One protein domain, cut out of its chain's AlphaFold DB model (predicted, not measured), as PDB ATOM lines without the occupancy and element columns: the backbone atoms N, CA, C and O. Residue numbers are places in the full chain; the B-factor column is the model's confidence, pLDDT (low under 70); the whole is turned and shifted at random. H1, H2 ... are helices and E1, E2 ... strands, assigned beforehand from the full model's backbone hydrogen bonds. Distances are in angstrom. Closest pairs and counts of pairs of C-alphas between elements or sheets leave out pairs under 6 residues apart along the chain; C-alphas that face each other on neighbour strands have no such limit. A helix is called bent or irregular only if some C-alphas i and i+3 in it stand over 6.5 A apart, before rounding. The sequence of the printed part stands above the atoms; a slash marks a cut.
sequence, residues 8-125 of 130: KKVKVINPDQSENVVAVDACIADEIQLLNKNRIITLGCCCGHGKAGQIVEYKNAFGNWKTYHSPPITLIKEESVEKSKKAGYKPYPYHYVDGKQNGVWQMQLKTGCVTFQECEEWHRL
ATOM      1  N   LYS A   8     -13.021  12.145 -21.839       92.19
ATOM      2  CA  LYS A   8     -13.724  13.410 -22.074       92.19
ATOM      3  C   LYS A   8     -12.705  14.478 -22.462       92.19
ATOM      4  O   LYS A   8     -11.549  14.445 -22.036       92.19
ATOM      5  N   LYS A   9     -13.132  15.434 -23.286       95.62
ATOM      6  CA  LYS A   9     -12.322  16.609 -23.620       95.62
ATOM      7  C   LYS A   9     -12.434  17.624 -22.485       95.62
ATOM      8  O   LYS A   9     -13.536  18.037 -22.136       95.62
ATOM      9  N   VAL A  10     -11.297  18.024 -21.928       96.25
ATOM     10  CA  VAL A  10     -11.213  19.002 -20.839       96.25
ATOM     11  C   VAL A  10     -10.487  20.241 -21.333       96.25
ATOM     12  O   VAL A  10      -9.408  20.139 -21.920       96.25
ATOM     13  N   LYS A  11     -11.063  21.418 -21.068       96.75
ATOM     14  CA  LYS A  11     -10.394  22.694 -21.320       96.75
ATOM     15  C   LYS A  11      -9.457  23.016 -20.161       96.75
ATOM     16  O   LYS A  11      -9.909  23.279 -19.042       96.75
ATOM     17  N   VAL A  12      -8.168  23.011 -20.455       95.75
ATOM     18  CA  VAL A  12      -7.070  23.241 -19.516       95.75
ATOM     19  C   VAL A  12      -6.533  24.665 -19.638       95.75
ATOM     20  O   VAL A  12      -6.600  25.280 -20.702       95.75
ATOM     21  N   ILE A  13      -6.017  25.204 -18.533       96.31
ATOM     22  CA  ILE A  13      -5.557  26.602 -18.442       96.31
ATOM     23  C   ILE A  13      -4.037  26.744 -18.283       96.31
ATOM     24  O   ILE A  13      -3.574  27.816 -17.902       96.31
ATOM     25  N   ASN A  14      -3.259  25.684 -18.530       94.81
ATOM     26  CA  ASN A  14      -1.800  25.775 -18.493       94.81
ATOM     27  C   ASN A  14      -1.311  26.714 -19.613       94.81
ATOM     28  O   ASN A  14      -1.589  26.427 -20.776       94.81
ATOM     29  N   PRO A  15      -0.618  27.822 -19.290       91.50
ATOM     30  CA  PRO A  15      -0.149  28.767 -20.301       91.50
ATOM     31  C   PRO A  15       1.025  28.234 -21.133       91.50
ATOM     32  O   PRO A  15       1.276  28.759 -22.212       91.50
ATOM     33  N   ASP A  16       1.722  27.195 -20.661       91.75
ATOM     34  CA  ASP A  16       2.949  26.694 -21.298       91.75
ATOM     35  C   ASP A  16       2.686  25.578 -22.326       91.75
ATOM     36  O   ASP A  16       3.626  24.998 -22.864       91.75
ATOM     37  N   GLN A  17       1.422  25.224 -22.577       88.31
ATOM     38  CA  GLN A  17       1.051  24.184 -23.543       88.31
ATOM     39  C   GLN A  17       0.424  24.801 -24.798       88.31
ATOM     40  O   GLN A  17      -0.284  25.806 -24.721       88.31
ATOM     41  N   SER A  18       0.630  24.163 -25.950       89.19
ATOM     42  CA  SER A  18       0.038  24.588 -27.223       89.19
ATOM     43  C   SER A  18      -1.461  24.286 -27.309       89.19
ATOM     44  O   SER A  18      -2.240  25.123 -27.755       89.19
ATOM     45  N   GLU A  19      -1.874  23.101 -26.852       90.88
ATOM     46  CA  GLU A  19      -3.256  22.624 -26.928       90.88
ATOM     47  C   GLU A  19      -3.993  22.869 -25.611       90.88
ATOM     48  O   GLU A  19      -3.641  22.322 -24.568       90.88
ATOM     49  N   ASN A  20      -5.058  23.668 -25.648       92.69
ATOM     50  CA  ASN A  20      -5.845  23.989 -24.454       92.69
ATOM     51  C   ASN A  20      -7.060  23.068 -24.247       92.69
ATOM     52  O   ASN A  20      -7.805  23.247 -23.282       92.69
ATOM     53  N   VAL A  21      -7.257  22.076 -25.121       95.94
ATOM     54  CA  VAL A  21      -8.282  21.037 -24.995       95.94
ATOM     55  C   VAL A  21      -7.613  19.670 -25.077       95.94
ATOM     56  O   VAL A  21      -7.161  19.248 -26.138       95.94
ATOM     57  N   VAL A  22      -7.586  18.951 -23.958       93.50
ATOM     58  CA  VAL A  22      -6.891  17.660 -23.841       93.50
ATOM     59  C   VAL A  22      -7.873  16.534 -23.535       93.50
ATOM     60  O   VAL A  22      -8.917  16.749 -22.919       93.50
ATOM     61  N   ALA A  23      -7.563  15.327 -24.006       93.06
ATOM     62  CA  ALA A  23      -8.318  14.132 -23.646       93.06
ATOM     63  C   ALA A  23      -7.886  13.657 -22.253       93.06
ATOM     64  O   ALA A  23      -6.697  13.469 -22.003       93.06
ATOM     65  N   VAL A  24      -8.853  13.471 -21.361       93.00
ATOM     66  CA  VAL A  24      -8.640  13.014 -19.984       93.00
ATOM     67  C   VAL A  24      -9.520  11.801 -19.732       93.00
ATOM     68  O   VAL A  24     -10.647  11.756 -20.226       93.00
ATOM     69  N   ASP A  25      -9.022  10.846 -18.945       91.56
ATOM     70  CA  ASP A  25      -9.800   9.692 -18.495       91.56
ATOM     71  C   ASP A  25     -11.150  10.134 -17.935       91.56
ATOM     72  O   ASP A  25     -11.226  10.967 -17.026       91.56
ATOM     73  N   ALA A  26     -12.225   9.588 -18.497       91.38
ATOM     74  CA  ALA A  26     -13.570  10.089 -18.246       91.38
ATOM     75  C   ALA A  26     -13.967  10.054 -16.755       91.38
ATOM     76  O   ALA A  26     -14.706  10.934 -16.315       91.38
ATOM     77  N   CYS A  27     -13.418   9.117 -15.973       91.06
ATOM     78  CA  CYS A  27     -13.675   8.969 -14.536       91.06
ATOM     79  C   CYS A  27     -13.062  10.071 -13.650       91.06
ATOM     80  O   CYS A  27     -13.476  10.211 -12.502       91.06
ATOM     81  N   ILE A  28     -12.108  10.853 -14.168       94.56
ATOM     82  CA  ILE A  28     -11.502  12.003 -13.469       94.56
ATOM     83  C   ILE A  28     -11.722  13.333 -14.197       94.56
ATOM     84  O   ILE A  28     -11.440  14.402 -13.654       94.56
ATOM     85  N   ALA A  29     -12.207  13.300 -15.439       95.25
ATOM     86  CA  ALA A  29     -12.247  14.466 -16.311       95.25
ATOM     87  C   ALA A  29     -13.086  15.629 -15.757       95.25
ATOM     88  O   ALA A  29     -12.680  16.785 -15.883       95.25
ATOM     89  N   ASP A  30     -14.216  15.340 -15.109       96.38
ATOM     90  CA  ASP A  30     -15.080  16.380 -14.540       96.38
ATOM     91  C   ASP A  30     -14.401  17.092 -13.358       96.38
ATOM     92  O   ASP A  30     -14.503  18.315 -13.222       96.38
ATOM     93  N   GLU A  31     -13.621  16.361 -12.554       97.75
ATOM     94  CA  GLU A  31     -12.808  16.948 -11.490       97.75
ATOM     95  C   GLU A  31     -11.672  17.804 -12.066       97.75
ATOM     96  O   GLU A  31     -11.493  18.944 -11.637       97.75
ATOM     97  N   ILE A  32     -10.956  17.328 -13.092       97.81
ATOM     98  CA  ILE A  32      -9.925  18.136 -13.769       97.81
ATOM     99  C   ILE A  32     -10.538  19.412 -14.358       97.81
ATOM    100  O   ILE A  32      -9.974  20.503 -14.217       97.81
ATOM    101  N   GLN A  33     -11.720  19.320 -14.968       98.12
ATOM    102  CA  GLN A  33     -12.416  20.487 -15.496       98.12
ATOM    103  C   GLN A  33     -12.808  21.470 -14.383       98.12
ATOM    104  O   GLN A  33     -12.683  22.684 -14.581       98.12
ATOM    105  N   LEU A  34     -13.254  20.975 -13.225       98.06
ATOM    106  CA  LEU A  34     -13.579  21.787 -12.049       98.06
ATOM    107  C   LEU A  34     -12.344  22.495 -11.480       98.06
ATOM    108  O   LEU A  34     -12.407  23.690 -11.187       98.06
ATOM    109  N   LEU A  35     -11.209  21.802 -11.376       98.19
ATOM    110  CA  LEU A  35      -9.941  22.393 -10.938       98.19
ATOM    111  C   LEU A  35      -9.537  23.566 -11.844       98.19
ATOM    112  O   LEU A  35      -9.280  24.670 -11.356       98.19
ATOM    113  N   ASN A  36      -9.585  23.370 -13.163       97.75
ATOM    114  CA  ASN A  36      -9.260  24.421 -14.131       97.75
ATOM    115  C   ASN A  36     -10.241  25.609 -14.049       97.75
ATOM    116  O   ASN A  36      -9.814  26.766 -14.096       97.75
ATOM    117  N   LYS A  37     -11.544  25.354 -13.840       97.62
ATOM    118  CA  LYS A  37     -12.552  26.410 -13.590       97.62
ATOM    119  C   LYS A  37     -12.233  27.220 -12.327       97.62
ATOM    120  O   LYS A  37     -12.373  28.441 -12.337       97.62
ATOM    121  N   ASN A  38     -11.704  26.567 -11.294       97.38
ATOM    122  CA  ASN A  38     -11.244  27.186 -10.047       97.38
ATOM    123  C   ASN A  38      -9.837  27.802 -10.138       97.38
ATOM    124  O   ASN A  38      -9.226  28.127  -9.117       97.38
ATOM    125  N   ARG A  39      -9.318  28.005 -11.356       97.75
ATOM    126  CA  ARG A  39      -8.013  28.631 -11.615       97.75
ATOM    127  C   ARG A  39      -6.836  27.872 -10.990       97.75
ATOM    128  O   ARG A  39      -5.835  28.502 -10.639       97.75
ATOM    129  N   ILE A  40      -6.970  26.552 -10.858       98.44
ATOM    130  CA  ILE A  40      -5.888  25.617 -10.533       98.44
ATOM    131  C   ILE A  40      -5.350  25.083 -11.861       98.44
ATOM    132  O   ILE A  40      -6.080  24.463 -12.631       98.44
ATOM    133  N   ILE A  41      -4.080  25.357 -12.138       98.19
ATOM    134  CA  ILE A  41      -3.413  24.985 -13.384       98.19
ATOM    135  C   ILE A  41      -2.926  23.546 -13.269       98.19
ATOM    136  O   ILE A  41      -1.977  23.265 -12.537       98.19
ATOM    137  N   THR A  42      -3.582  22.644 -13.996       97.69
ATOM    138  CA  THR A  42      -3.219  21.226 -14.081       97.69
ATOM    139  C   THR A  42      -2.213  20.989 -15.205       97.69
ATOM    140  O   THR A  42      -2.390  21.521 -16.300       97.69
ATOM    141  N   LEU A  43      -1.195  20.168 -14.951       96.12
ATOM    142  CA  LEU A  43      -0.108  19.867 -15.897       96.12
ATOM    143  C   LEU A  43      -0.211  18.464 -16.512       96.12
ATOM    144  O   LEU A  43       0.239  18.232 -17.626       96.12
ATOM    145  N   GLY A  44      -0.809  17.527 -15.785       93.69
ATOM    146  CA  GLY A  44      -0.990  16.141 -16.202       93.69
ATOM    147  C   GLY A  44      -1.774  15.394 -15.135       93.69
ATOM    148  O   GLY A  44      -1.784  15.810 -13.980       93.69
ATOM    149  N   CYS A  45      -2.457  14.318 -15.499       93.94
ATOM    150  CA  CYS A  45      -3.243  13.533 -14.554       93.94
ATOM    151  C   CYS A  45      -3.254  12.057 -14.939       93.94
ATOM    152  O   CYS A  45      -3.001  11.695 -16.088       93.94
ATOM    153  N   CYS A  46      -3.519  11.206 -13.955       90.25
ATOM    154  CA  CYS A  46      -3.638   9.766 -14.128       90.25
ATOM    155  C   CYS A  46      -4.699   9.255 -13.160       90.25
ATOM    156  O   CYS A  46      -4.663   9.606 -11.984       90.25
ATOM    157  N   CYS A  47      -5.626   8.418 -13.625       87.94
ATOM    158  CA  CYS A  47      -6.671   7.862 -12.763       87.94
ATOM    159  C   CYS A  47      -6.279   6.542 -12.076       87.94
ATOM    160  O   CYS A  47      -7.116   5.936 -11.425       87.94
ATOM    161  N   GLY A  48      -5.047   6.045 -12.237       81.75
ATOM    162  CA  GLY A  48      -4.570   4.824 -11.568       81.75
ATOM    163  C   GLY A  48      -5.198   3.502 -12.048       81.75
ATOM    164  O   GLY A  48      -4.667   2.437 -11.740       81.75
ATOM    165  N   HIS A  49      -6.273   3.547 -12.843       83.69
ATOM    166  CA  HIS A  49      -6.905   2.396 -13.509       83.69
ATOM    167  C   HIS A  49      -7.302   1.249 -12.576       83.69
ATOM    168  O   HIS A  49      -7.191   0.080 -12.948       83.69
ATOM    169  N   GLY A  50      -7.735   1.568 -11.356       83.62
ATOM    170  CA  GLY A  50      -8.148   0.555 -10.395       83.62
ATOM    171  C   GLY A  50      -6.999  -0.272  -9.809       83.62
ATOM    172  O   GLY A  50      -7.232  -1.330  -9.226       83.62
ATOM    173  N   LYS A  51      -5.749   0.165 -10.000       87.19
ATOM    174  CA  LYS A  51      -4.557  -0.566  -9.551       87.19
ATOM    175  C   LYS A  51      -3.929   0.019  -8.297       87.19
ATOM    176  O   LYS A  51      -2.857  -0.433  -7.909       87.19
ATOM    177  N   ALA A  52      -4.536   1.025  -7.673       88.94
ATOM    178  CA  ALA A  52      -3.925   1.711  -6.544       88.94
ATOM    179  C   ALA A  52      -3.557   0.716  -5.429       88.94
ATOM    180  O   ALA A  52      -4.335  -0.171  -5.083       88.94
ATOM    181  N   GLY A  53      -2.346   0.841  -4.886       87.94
ATOM    182  CA  GLY A  53      -1.847  -0.059  -3.844       87.94
ATOM    183  C   GLY A  53      -1.397  -1.445  -4.326       87.94
ATOM    184  O   GLY A  53      -0.879  -2.210  -3.519       87.94
ATOM    185  N   GLN A  54      -1.520  -1.781  -5.615       91.00
ATOM    186  CA  GLN A  54      -0.905  -2.994  -6.163       91.00
ATOM    187  C   GLN A  54       0.612  -2.820  -6.281       91.00
ATOM    188  O   GLN A  54       1.097  -1.738  -6.627       91.00
ATOM    189  N   ILE A  55       1.361  -3.890  -6.004       91.69
ATOM    190  CA  ILE A  55       2.822  -3.891  -6.107       91.69
ATOM    191  C   ILE A  55       3.227  -3.812  -7.579       91.69
ATOM    192  O   ILE A  55       2.790  -4.615  -8.402       91.69
ATOM    193  N   VAL A  56       4.111  -2.869  -7.885       89.81
ATOM    194  CA  VAL A  56       4.799  -2.751  -9.168       89.81
ATOM    195  C   VAL A  56       6.254  -3.102  -8.949       89.81
ATOM    196  O   VAL A  56       6.950  -2.447  -8.169       89.81
ATOM    197  N   GLU A  57       6.718  -4.119  -9.659       93.44
ATOM    198  CA  GLU A  57       8.127  -4.480  -9.694       93.44
ATOM    199  C   GLU A  57       8.762  -3.904 -10.960       93.44
ATOM    200  O   GLU A  57       8.214  -4.036 -12.055       93.44
ATOM    201  N   TYR A  58       9.911  -3.249 -10.824       88.44
ATOM    202  CA  TYR A  58      10.670  -2.748 -11.966       88.44
ATOM    203  C   TYR A  58      12.162  -2.996 -11.783       88.44
ATOM    204  O   TYR A  58      12.681  -3.053 -10.667       88.44
ATOM    205  N   LYS A  59      12.860  -3.147 -12.907       93.38
ATOM    206  CA  LYS A  59      14.294  -3.426 -12.950       93.38
ATOM    207  C   LYS A  59      15.022  -2.280 -13.633       93.38
ATOM    208  O   LYS A  59      14.622  -1.848 -14.711       93.38
ATOM    209  N   ASN A  60      16.096  -1.804 -13.017       88.19
ATOM    210  CA  ASN A  60      17.026  -0.852 -13.623       88.19
ATOM    211  C   ASN A  60      18.464  -1.396 -13.562       88.19
ATOM    212  O   ASN A  60      18.692  -2.527 -13.130       88.19
ATOM    213  N   ALA A  61      19.440  -0.593 -13.996       89.94
ATOM    214  CA  ALA A  61      20.859  -0.963 -13.987       89.94
ATOM    215  C   ALA A  61      21.419  -1.292 -12.585       89.94
ATOM    216  O   ALA A  61      22.484  -1.893 -12.486       89.94
ATOM    217  N   PHE A  62      20.705  -0.927 -11.513       90.19
ATOM    218  CA  PHE A  62      21.135  -1.075 -10.121       90.19
ATOM    219  C   PHE A  62      20.366  -2.158  -9.347       90.19
ATOM    220  O   PHE A  62      20.677  -2.397  -8.184       90.19
ATOM    221  N   GLY A  63      19.376  -2.821  -9.958       92.75
ATOM    222  CA  GLY A  63      18.666  -3.942  -9.340       92.75
ATOM    223  C   GLY A  63      17.158  -3.959  -9.582       92.75
ATOM    224  O   GLY A  63      16.638  -3.285 -10.475       92.75
ATOM    225  N   ASN A  64      16.472  -4.767  -8.771       94.88
ATOM    226  CA  ASN A  64      15.018  -4.902  -8.765       94.88
ATOM    227  C   ASN A  64      14.429  -4.064  -7.630       94.88
ATOM    228  O   ASN A  64      14.877  -4.152  -6.487       94.88
ATOM    229  N   TRP A  65      13.395  -3.304  -7.947       91.06
ATOM    230  CA  TRP A  65      12.726  -2.393  -7.034       91.06
ATOM    231  C   TRP A  65      11.244  -2.732  -6.976       91.06
ATOM    232  O   TRP A  65      10.662  -3.176  -7.967       91.06
ATOM    233  N   LYS A  66      10.636  -2.499  -5.812       91.44
ATOM    234  CA  LYS A  66       9.193  -2.621  -5.610       91.44
ATOM    235  C   LYS A  66       8.633  -1.272  -5.195       91.44
ATOM    236  O   LYS A  66       9.174  -0.621  -4.305       91.44
ATOM    237  N   THR A  67       7.547  -0.872  -5.830       90.06
ATOM    238  CA  THR A  67       6.748   0.295  -5.455       90.06
ATOM    239  C   THR A  67       5.271  -0.081  -5.463       90.06
ATOM    240  O   THR A  67       4.920  -1.217  -5.776       90.06
ATOM    241  N   TYR A  68       4.404   0.858  -5.117       90.31
ATOM    242  CA  TYR A  68       2.961   0.695  -5.207       90.31
ATOM    243  C   TYR A  68       2.407   1.615  -6.286       90.31
ATOM    244  O   TYR A  68       2.817   2.772  -6.408       90.31
ATOM    245  N   HIS A  69       1.450   1.115  -7.061       88.94
ATOM    246  CA  HIS A  69       0.668   1.951  -7.963       88.94
ATOM    247  C   HIS A  69      -0.008   3.078  -7.175       88.94
ATOM    248  O   HIS A  69      -0.648   2.849  -6.145       88.94
ATOM    249  N   SER A  70       0.138   4.307  -7.665       87.88
ATOM    250  CA  SER A  70      -0.494   5.471  -7.053       87.88
ATOM    251  C   SER A  70      -2.017   5.449  -7.252       87.88
ATOM    252  O   SER A  70      -2.491   4.942  -8.273       87.88
ATOM    253  N   PRO A  71      -2.787   6.026  -6.312       91.94
ATOM    254  CA  PRO A  71      -4.189   6.365  -6.555       91.94
ATOM    255  C   PRO A  71      -4.318   7.421  -7.671       91.94
ATOM    256  O   PRO A  71      -3.298   7.921  -8.158       91.94
ATOM    257  N   PRO A  72      -5.547   7.791  -8.078       94.19
ATOM    258  CA  PRO A  72      -5.770   8.926  -8.965       94.19
ATOM    259  C   PRO A  72      -5.012  10.186  -8.515       94.19
ATOM    260  O   PRO A  72      -5.139  10.627  -7.370       94.19
ATOM    261  N   ILE A  73      -4.224  10.778  -9.411       96.06
ATOM    262  CA  ILE A  73      -3.418  11.974  -9.140       96.06
ATOM    263  C   ILE A  73      -3.510  13.001 -10.267       96.06
ATOM    264  O   ILE A  73      -3.768  12.679 -11.429       96.06
ATOM    265  N   THR A  74      -3.203  14.249  -9.926       97.44
ATOM    266  CA  THR A  74      -2.904  15.312 -10.886       97.44
ATOM    267  C   THR A  74      -1.648  16.067 -10.474       97.44
ATOM    268  O   THR A  74      -1.391  16.285  -9.290       97.44
ATOM    269  N   LEU A  75      -0.888  16.502 -11.470       97.56
ATOM    270  CA  LEU A  75       0.184  17.478 -11.348       97.56
ATOM    271  C   LEU A  75      -0.397  18.887 -11.491       97.56
ATOM    272  O   LEU A  75      -1.305  19.102 -12.304       97.56
ATOM    273  N   ILE A  76       0.130  19.841 -10.732       98.31
ATOM    274  CA  ILE A  76      -0.255  21.254 -10.754       98.31
ATOM    275  C   ILE A  76       0.980  22.160 -10.734       98.31
ATOM    276  O   ILE A  76       2.033  21.772 -10.220       98.31
ATOM    277  N   LYS A  77       0.841  23.386 -11.248       97.75
ATOM    278  CA  LYS A  77       1.857  24.431 -11.043       97.75
ATOM    279  C   LYS A  77       1.879  24.903  -9.592       97.75
ATOM    280  O   LYS A  77       0.834  25.002  -8.948       97.75
ATOM    281  N   GLU A  78       3.056  25.290  -9.118       97.81
ATOM    282  CA  GLU A  78       3.279  25.853  -7.782       97.81
ATOM    283  C   GLU A  78       2.342  27.020  -7.439       97.81
ATOM    284  O   GLU A  78       1.752  27.048  -6.361       97.81
ATOM    285  N   GLU A  79       2.084  27.924  -8.384       97.62
ATOM    286  CA  GLU A  79       1.156  29.053  -8.197       97.62
ATOM    287  C   GLU A  79      -0.299  28.634  -7.902       97.62
ATOM    288  O   GLU A  79      -1.134  29.445  -7.489       97.62
ATOM    289  N   SER A  80      -0.629  27.358  -8.107       98.19
ATOM    290  CA  SER A  80      -1.947  26.792  -7.820       98.19
ATOM    291  C   SER A  80      -2.050  26.121  -6.448       98.19
ATOM    292  O   SER A  80      -3.162  25.786  -6.043       98.19
ATOM    293  N   VAL A  81      -0.944  25.974  -5.706       98.25
ATOM    294  CA  VAL A  81      -0.885  25.250  -4.421       98.25
ATOM    295  C   VAL A  81      -1.841  25.829  -3.378       98.25
ATOM    296  O   VAL A  81      -2.619  25.098  -2.762       98.25
ATOM    297  N   GLU A  82      -1.850  27.149  -3.189       98.25
ATOM    298  CA  GLU A  82      -2.739  27.774  -2.200       98.25
ATOM    299  C   GLU A  82      -4.216  27.684  -2.606       98.25
ATOM    300  O   GLU A  82      -5.093  27.500  -1.760       98.25
ATOM    301  N   LYS A  83      -4.514  27.735  -3.909       98.31
ATOM    302  CA  LYS A  83      -5.883  27.547  -4.415       98.31
ATOM    303  C   LYS A  83      -6.348  26.104  -4.231       98.31
ATOM    304  O   LYS A  83      -7.480  25.887  -3.803       98.31
ATOM    305  N   SER A  84      -5.484  25.119  -4.486       97.94
ATOM    306  CA  SER A  84      -5.826  23.710  -4.278       97.94
ATOM    307  C   SER A  84      -6.037  23.390  -2.800       97.94
ATOM    308  O   SER A  84      -6.993  22.690  -2.468       97.94
ATOM    309  N   LYS A  85      -5.231  23.962  -1.893       98.25
ATOM    310  CA  LYS A  85      -5.452  23.840  -0.440       98.25
ATOM    311  C   LYS A  85      -6.812  24.403  -0.024       98.25
ATOM    312  O   LYS A  85      -7.558  23.726   0.678       98.25
ATOM    313  N   LYS A  86      -7.182  25.592  -0.516       98.06
ATOM    314  CA  LYS A  86      -8.511  26.192  -0.275       98.06
ATOM    315  C   LYS A  86      -9.661  25.340  -0.822       98.06
ATOM    316  O   LYS A  86     -10.729  25.316  -0.226       98.06
ATOM    317  N   ALA A  87      -9.434  24.604  -1.910       96.81
ATOM    318  CA  ALA A  87     -10.382  23.631  -2.460       96.81
ATOM    319  C   ALA A  87     -10.383  22.268  -1.719       96.81
ATOM    320  O   ALA A  87     -11.036  21.311  -2.150       96.81
ATOM    321  N   GLY A  88      -9.655  22.156  -0.602       97.88
ATOM    322  CA  GLY A  88      -9.617  20.972   0.257       97.88
ATOM    323  C   GLY A  88      -8.672  19.863  -0.214       97.88
ATOM    324  O   GLY A  88      -8.825  18.724   0.220       97.88
ATOM    325  N   TYR A  89      -7.727  20.158  -1.110       98.12
ATOM    326  CA  TYR A  89      -6.688  19.210  -1.523       98.12
ATOM    327  C   TYR A  89      -5.435  19.340  -0.658       98.12
ATOM    328  O   TYR A  89      -5.181  20.372  -0.034       98.12
ATOM    329  N   LYS A  90      -4.614  18.288  -0.663       97.94
ATOM    330  CA  LYS A  90      -3.326  18.235   0.034       97.94
ATOM    331  C   LYS A  90      -2.199  18.071  -0.992       97.94
ATOM    332  O   LYS A  90      -1.778  16.942  -1.235       97.94
ATOM    333  N   PRO A  91      -1.759  19.157  -1.654       97.88
ATOM    334  CA  PRO A  91      -0.657  19.083  -2.603       97.88
ATOM    335  C   PRO A  91       0.671  18.828  -1.887       97.88
ATOM    336  O   PRO A  91       0.906  19.339  -0.791       97.88
ATOM    337  N   TYR A  92       1.549  18.067  -2.530       97.25
ATOM    338  CA  TYR A  92       2.908  17.785  -2.079       97.25
ATOM    339  C   TYR A  92       3.897  17.883  -3.254       97.25
ATOM    340  O   TYR A  92       3.480  17.768  -4.412       97.25
ATOM    341  N   PRO A  93       5.192  18.138  -2.997       96.75
ATOM    342  CA  PRO A  93       6.176  18.307  -4.061       96.75
ATOM    343  C   PRO A  93       6.262  17.080  -4.978       96.75
ATOM    344  O   PRO A  93       6.261  15.934  -4.514       96.75
ATOM    345  N   TYR A  94       6.348  17.316  -6.286       95.06
ATOM    346  CA  TYR A  94       6.666  16.283  -7.267       95.06
ATOM    347  C   TYR A  94       8.142  16.398  -7.641       95.06
ATOM    348  O   TYR A  94       8.583  17.473  -8.028       95.06
ATOM    349  N   HIS A  95       8.897  15.306  -7.539       92.75
ATOM    350  CA  HIS A  95      10.299  15.273  -7.946       92.75
ATOM    351  C   HIS A  95      10.436  14.416  -9.200       92.75
ATOM    352  O   HIS A  95       9.970  13.275  -9.234       92.75
ATOM    353  N   TYR A  96      11.073  14.974 -10.223       88.44
ATOM    354  CA  TYR A  96      11.456  14.247 -11.425       88.44
ATOM    355  C   TYR A  96      12.565  13.235 -11.113       88.44
ATOM    356  O   TYR A  96      13.145  13.214 -10.026       88.44
ATOM    357  N   VAL A  97      12.887  12.391 -12.096       84.25
ATOM    358  CA  VAL A  97      13.934  11.363 -11.973       84.25
ATOM    359  C   VAL A  97      15.325  11.935 -11.676       84.25
ATOM    360  O   VAL A  97      16.169  11.228 -11.139       84.25
ATOM    361  N   ASP A  98      15.558  13.209 -11.997       87.62
ATOM    362  CA  ASP A  98      16.792  13.942 -11.693       87.62
ATOM    363  C   ASP A  98      16.798  14.561 -10.280       87.62
ATOM    364  O   ASP A  98      17.739  15.263  -9.912       87.62
ATOM    365  N   GLY A  99      15.747  14.321  -9.490       87.12
ATOM    366  CA  GLY A  99      15.573  14.856  -8.142       87.12
ATOM    367  C   GLY A  99      15.122  16.316  -8.094       87.12
ATOM    368  O   GLY A  99      14.915  16.842  -7.001       87.12
ATOM    369  N   LYS A 100      14.940  16.990  -9.235       90.69
ATOM    370  CA  LYS A 100      14.457  18.376  -9.265       90.69
ATOM    371  C   LYS A 100      12.939  18.417  -9.206       90.69
ATOM    372  O   LYS A 100      12.259  17.517  -9.689       90.69
ATOM    373  N   GLN A 101      12.401  19.492  -8.637       90.94
ATOM    374  CA  GLN A 101      10.955  19.696  -8.518       90.94
ATOM    375  C   GLN A 101      10.389  20.641  -9.593       90.94
ATOM    376  O   GLN A 101       9.268  20.450 -10.057       90.94
ATOM    377  N   ASN A 102      11.181  21.614 -10.057       92.31
ATOM    378  CA  ASN A 102      10.843  22.525 -11.162       92.31
ATOM    379  C   ASN A 102       9.470  23.220 -11.018       92.31
ATOM    380  O   ASN A 102       8.762  23.392 -12.008       92.31
ATOM    381  N   GLY A 103       9.058  23.587  -9.797       95.00
ATOM    382  CA  GLY A 103       7.771  24.255  -9.566       95.00
ATOM    383  C   GLY A 103       6.546  23.366  -9.820       95.00
ATOM    384  O   GLY A 103       5.431  23.874  -9.962       95.00
ATOM    385  N   VAL A 104       6.731  22.044  -9.890       96.94
ATOM    386  CA  VAL A 104       5.651  21.071 -10.063       96.94
ATOM    387  C   VAL A 104       5.271  20.464  -8.722       96.94
ATOM    388  O   VAL A 104       6.094  20.014  -7.923       96.94
ATOM    389  N   TRP A 105       3.975  20.450  -8.470       98.12
ATOM    390  CA  TRP A 105       3.377  19.815  -7.311       98.12
ATOM    391  C   TRP A 105       2.429  18.724  -7.788       98.12
ATOM    392  O   TRP A 105       1.937  18.764  -8.913       98.12
ATOM    393  N   GLN A 106       2.162  17.745  -6.939       97.69
ATOM    394  CA  GLN A 106       1.187  16.697  -7.201       97.69
ATOM    395  C   GLN A 106       0.167  16.634  -6.074       97.69
ATOM    396  O   GLN A 106       0.449  17.003  -4.933       97.69
ATOM    397  N   MET A 107      -1.032  16.168  -6.387       97.56
ATOM    398  CA  MET A 107      -2.067  15.911  -5.397       97.56
ATOM    399  C   MET A 107      -2.928  14.729  -5.819       97.56
ATOM    400  O   MET A 107      -3.105  14.472  -7.010       97.56
ATOM    401  N   GLN A 108      -3.480  14.037  -4.825       96.69
ATOM    402  CA  GLN A 108      -4.477  13.000  -5.051       96.69
ATOM    403  C   GLN A 108      -5.802  13.638  -5.464       96.69
ATOM    404  O   GLN A 108      -6.219  14.653  -4.896       96.69
ATOM    405  N   LEU A 109      -6.440  13.040  -6.461       96.56
ATOM    406  CA  LEU A 109      -7.782  13.396  -6.898       96.56
ATOM    407  C   LEU A 109      -8.819  12.758  -5.966       96.56
ATOM    408  O   LEU A 109      -8.553  11.747  -5.317       96.56
ATOM    409  N   LYS A 110      -9.993  13.384  -5.869       95.00
ATOM    410  CA  LYS A 110     -11.128  12.881  -5.079       95.00
ATOM    411  C   LYS A 110     -11.996  11.914  -5.889       95.00
ATOM    412  O   LYS A 110     -12.793  11.189  -5.306       95.00
ATOM    413  N   THR A 111     -11.861  11.940  -7.212       93.06
ATOM    414  CA  THR A 111     -12.528  11.060  -8.177       93.06
ATOM    415  C   THR A 111     -11.521  10.134  -8.861       93.06
ATOM    416  O   THR A 111     -10.304  10.278  -8.709       93.06
ATOM    417  N   GLY A 112     -12.034   9.183  -9.641       89.19
ATOM    418  CA  GLY A 112     -11.254   8.150 -10.315       89.19
ATOM    419  C   GLY A 112     -11.344   6.795  -9.622       89.19
ATOM    420  O   GLY A 112     -11.820   6.683  -8.497       89.19
ATOM    421  N   CYS A 113     -10.903   5.757 -10.327       87.81
ATOM    422  CA  CYS A 113     -11.046   4.371  -9.891       87.81
ATOM    423  C   CYS A 113      -9.794   3.931  -9.122       87.81
ATOM    424  O   CYS A 113      -8.707   3.828  -9.702       87.81
ATOM    425  N   VAL A 114      -9.940   3.646  -7.831       87.38
ATOM    426  CA  VAL A 114      -8.857   3.189  -6.949       87.38
ATOM    427  C   VAL A 114      -8.673   1.681  -7.087       87.38
ATOM    428  O   VAL A 114      -7.540   1.213  -7.216       87.38
ATOM    429  N   THR A 115      -9.781   0.939  -7.144       88.44
ATOM    430  CA  THR A 115      -9.810  -0.526  -7.285       88.44
ATOM    431  C   THR A 115     -10.336  -0.981  -8.649       88.44
ATOM    432  O   THR A 115     -10.975  -0.224  -9.383       88.44
ATOM    433  N   PHE A 116     -10.055  -2.235  -9.008       87.50
ATOM    434  CA  PHE A 116     -10.533  -2.848 -10.249       87.50
ATOM    435  C   PHE A 116     -12.066  -2.884 -10.289       87.50
ATOM    436  O   PHE A 116     -12.659  -2.544 -11.306       87.50
ATOM    437  N   GLN A 117     -12.698  -3.208  -9.160       88.31
ATOM    438  CA  GLN A 117     -14.151  -3.255  -9.006       88.31
ATOM    439  C   GLN A 117     -14.787  -1.872  -9.184       88.31
ATOM    440  O   GLN A 117     -15.797  -1.747  -9.864       88.31
ATOM    441  N   GLU A 118     -14.177  -0.812  -8.637       87.44
ATOM    442  CA  GLU A 118     -14.628   0.565  -8.893       87.44
ATOM    443  C   GLU A 118     -14.490   0.955 -10.365       87.44
ATOM    444  O   GLU A 118     -15.308   1.710 -10.888       87.44
ATOM    445  N   CYS A 119     -13.447   0.463 -11.039       86.38
ATOM    446  CA  CYS A 119     -13.263   0.684 -12.467       86.38
ATOM    447  C   CYS A 119     -14.378   0.011 -13.271       86.38
ATOM    448  O   CYS A 119     -14.999   0.675 -14.099       86.38
ATOM    449  N   GLU A 120     -14.658  -1.263 -13.009       87.19
ATOM    450  CA  GLU A 120     -15.726  -2.026 -13.664       87.19
ATOM    451  C   GLU A 120     -17.101  -1.385 -13.440       87.19
ATOM    452  O   GLU A 120     -17.828  -1.103 -14.393       87.19
ATOM    453  N   GLU A 121     -17.418  -1.062 -12.186       87.88
ATOM    454  CA  GLU A 121     -18.697  -0.461 -11.817       87.88
ATOM    455  C   GLU A 121     -18.887   0.914 -12.461       87.88
ATOM    456  O   GLU A 121     -19.970   1.228 -12.955       87.88
ATOM    457  N   TRP A 122     -17.830   1.731 -12.527       87.19
ATOM    458  CA  TRP A 122     -17.899   3.025 -13.201       87.19
ATOM    459  C   TRP A 122     -18.215   2.872 -14.696       87.19
ATOM    460  O   TRP A 122     -19.045   3.624 -15.207       87.19
ATOM    461  N   HIS A 123     -17.614   1.902 -15.398       85.06
ATOM    462  CA  HIS A 123     -17.917   1.658 -16.816       85.06
ATOM    463  C   HIS A 123     -19.358   1.178 -17.006       85.06
ATOM    464  O   HIS A 123     -20.074   1.733 -17.841       85.06
ATOM    465  N   ARG A 124     -19.808   0.234 -16.169       86.62
ATOM    466  CA  ARG A 124     -21.178  -0.294 -16.184       86.62
ATOM    467  C   ARG A 124     -22.224   0.807 -15.994       86.62
ATOM    468  O   ARG A 124     -23.229   0.834 -16.695       86.62
ATOM    469  N   LEU A 125     -21.997   1.723 -15.051       86.75
ATOM    470  CA  LEU A 125     -22.923   2.822 -14.749       86.75
ATOM    471  C   LEU A 125     -22.951   3.923 -15.814       86.75
ATOM    472  O   LEU A 125     -23.911   4.687 -15.861       86.75
TER     473      LEU A 125
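Overview. This is residues 8 to 125 of the 130 residues of an uncharacterized protein of Gracilibacillus orientalis (UniProt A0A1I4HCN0). A small sheet, E3 E6 E7, has two helices, H1 and H2, over one of its faces; the hairpin E1 E2 packs on H1. A second hairpin, E4 E5, reaches out from this body as a long arm, its tip at residues 59 to 64 sticking out, and H3 lies at another corner, one turn close to H1. The printed part has 118 residues, with named elements in the order E1 E2 H1 E3 E4 E5 E6 H2 E7 H3, a mixed class of helices and strands. The sheet, in the order E3 - E6 - E7, and both hairpins are antiparallel. The whole is compact, with a radius of gyration of the C-alphas of 15.3 A, and spans 42 by 41 by 28 A.

Arrangement. E1, residues 8 to 11, and E2, residues 21 to 25, form a hairpin, with N 10 and O 22 at 2.9 A. H1, residues 26 to 37, comes closest to E1 at the C-alphas of Lys 8 and Ala 26, 5.1 A apart. In the sheet of E3, residues 42 to 46, E6, residues 73 to 77, and E7, residues 104 to 108, N 43 and O 75 are 2.9 A apart, and N 76 and O 105 2.8 A. H1 is on this sheet at a height of 9.9 A, over E3 and only just over E6, on which 3 of its C-alphas fall; it runs along the strands, at 15 degrees to E3 on the local plane. E4, residues 55 to 60, and E5, residues 63 to 68, form a hairpin, with N 58 and O 65 at 3.0 A; both are apart from each of the other named elements. H2, residues 78 to 86, is on the same face of the sheet as H1, over E7; the C-alphas of Glu 78 and Val 104 are 5.8 A apart. This gives two layers, helices on one face of a sheet. H3, residues 116 to 125, is not on that sheet; it is close to but not clearly touching H1, the C-alphas of Cys 27 and Trp 122 being 7.4 A apart. Every O i to N i+4 pair is within hydrogen-bond range in H3, 6 of 8 in H1 and 3 of 5 in H2.

Along the chain. E1 begins with C-alpha 8 at (-13.724, 13.410, -22.074). H1 is 17.0 A long, E4 16.4 A and E5 16.9 A. H1 and H2 are irregular: C-alphas 27 and 30 are 7.5 A apart, and C-alphas 79 and 82 7.3 A. H3, 14.3 A long, ends with C-alpha 125 at (-22.923, 2.822, -14.749).

Size, cuts and confidence. The C-alphas of Phe 62 and Leu 125, the two farthest apart, are 44.5 A apart. The printed part has no cut. The link from H2 to E7, residues 87 to 103, is long; its residues 92 to 93 pair antiparallel with residues 105 to 106 of E7. The mean pLDDT of the printed part is 93.0, and no printed residue is under 70.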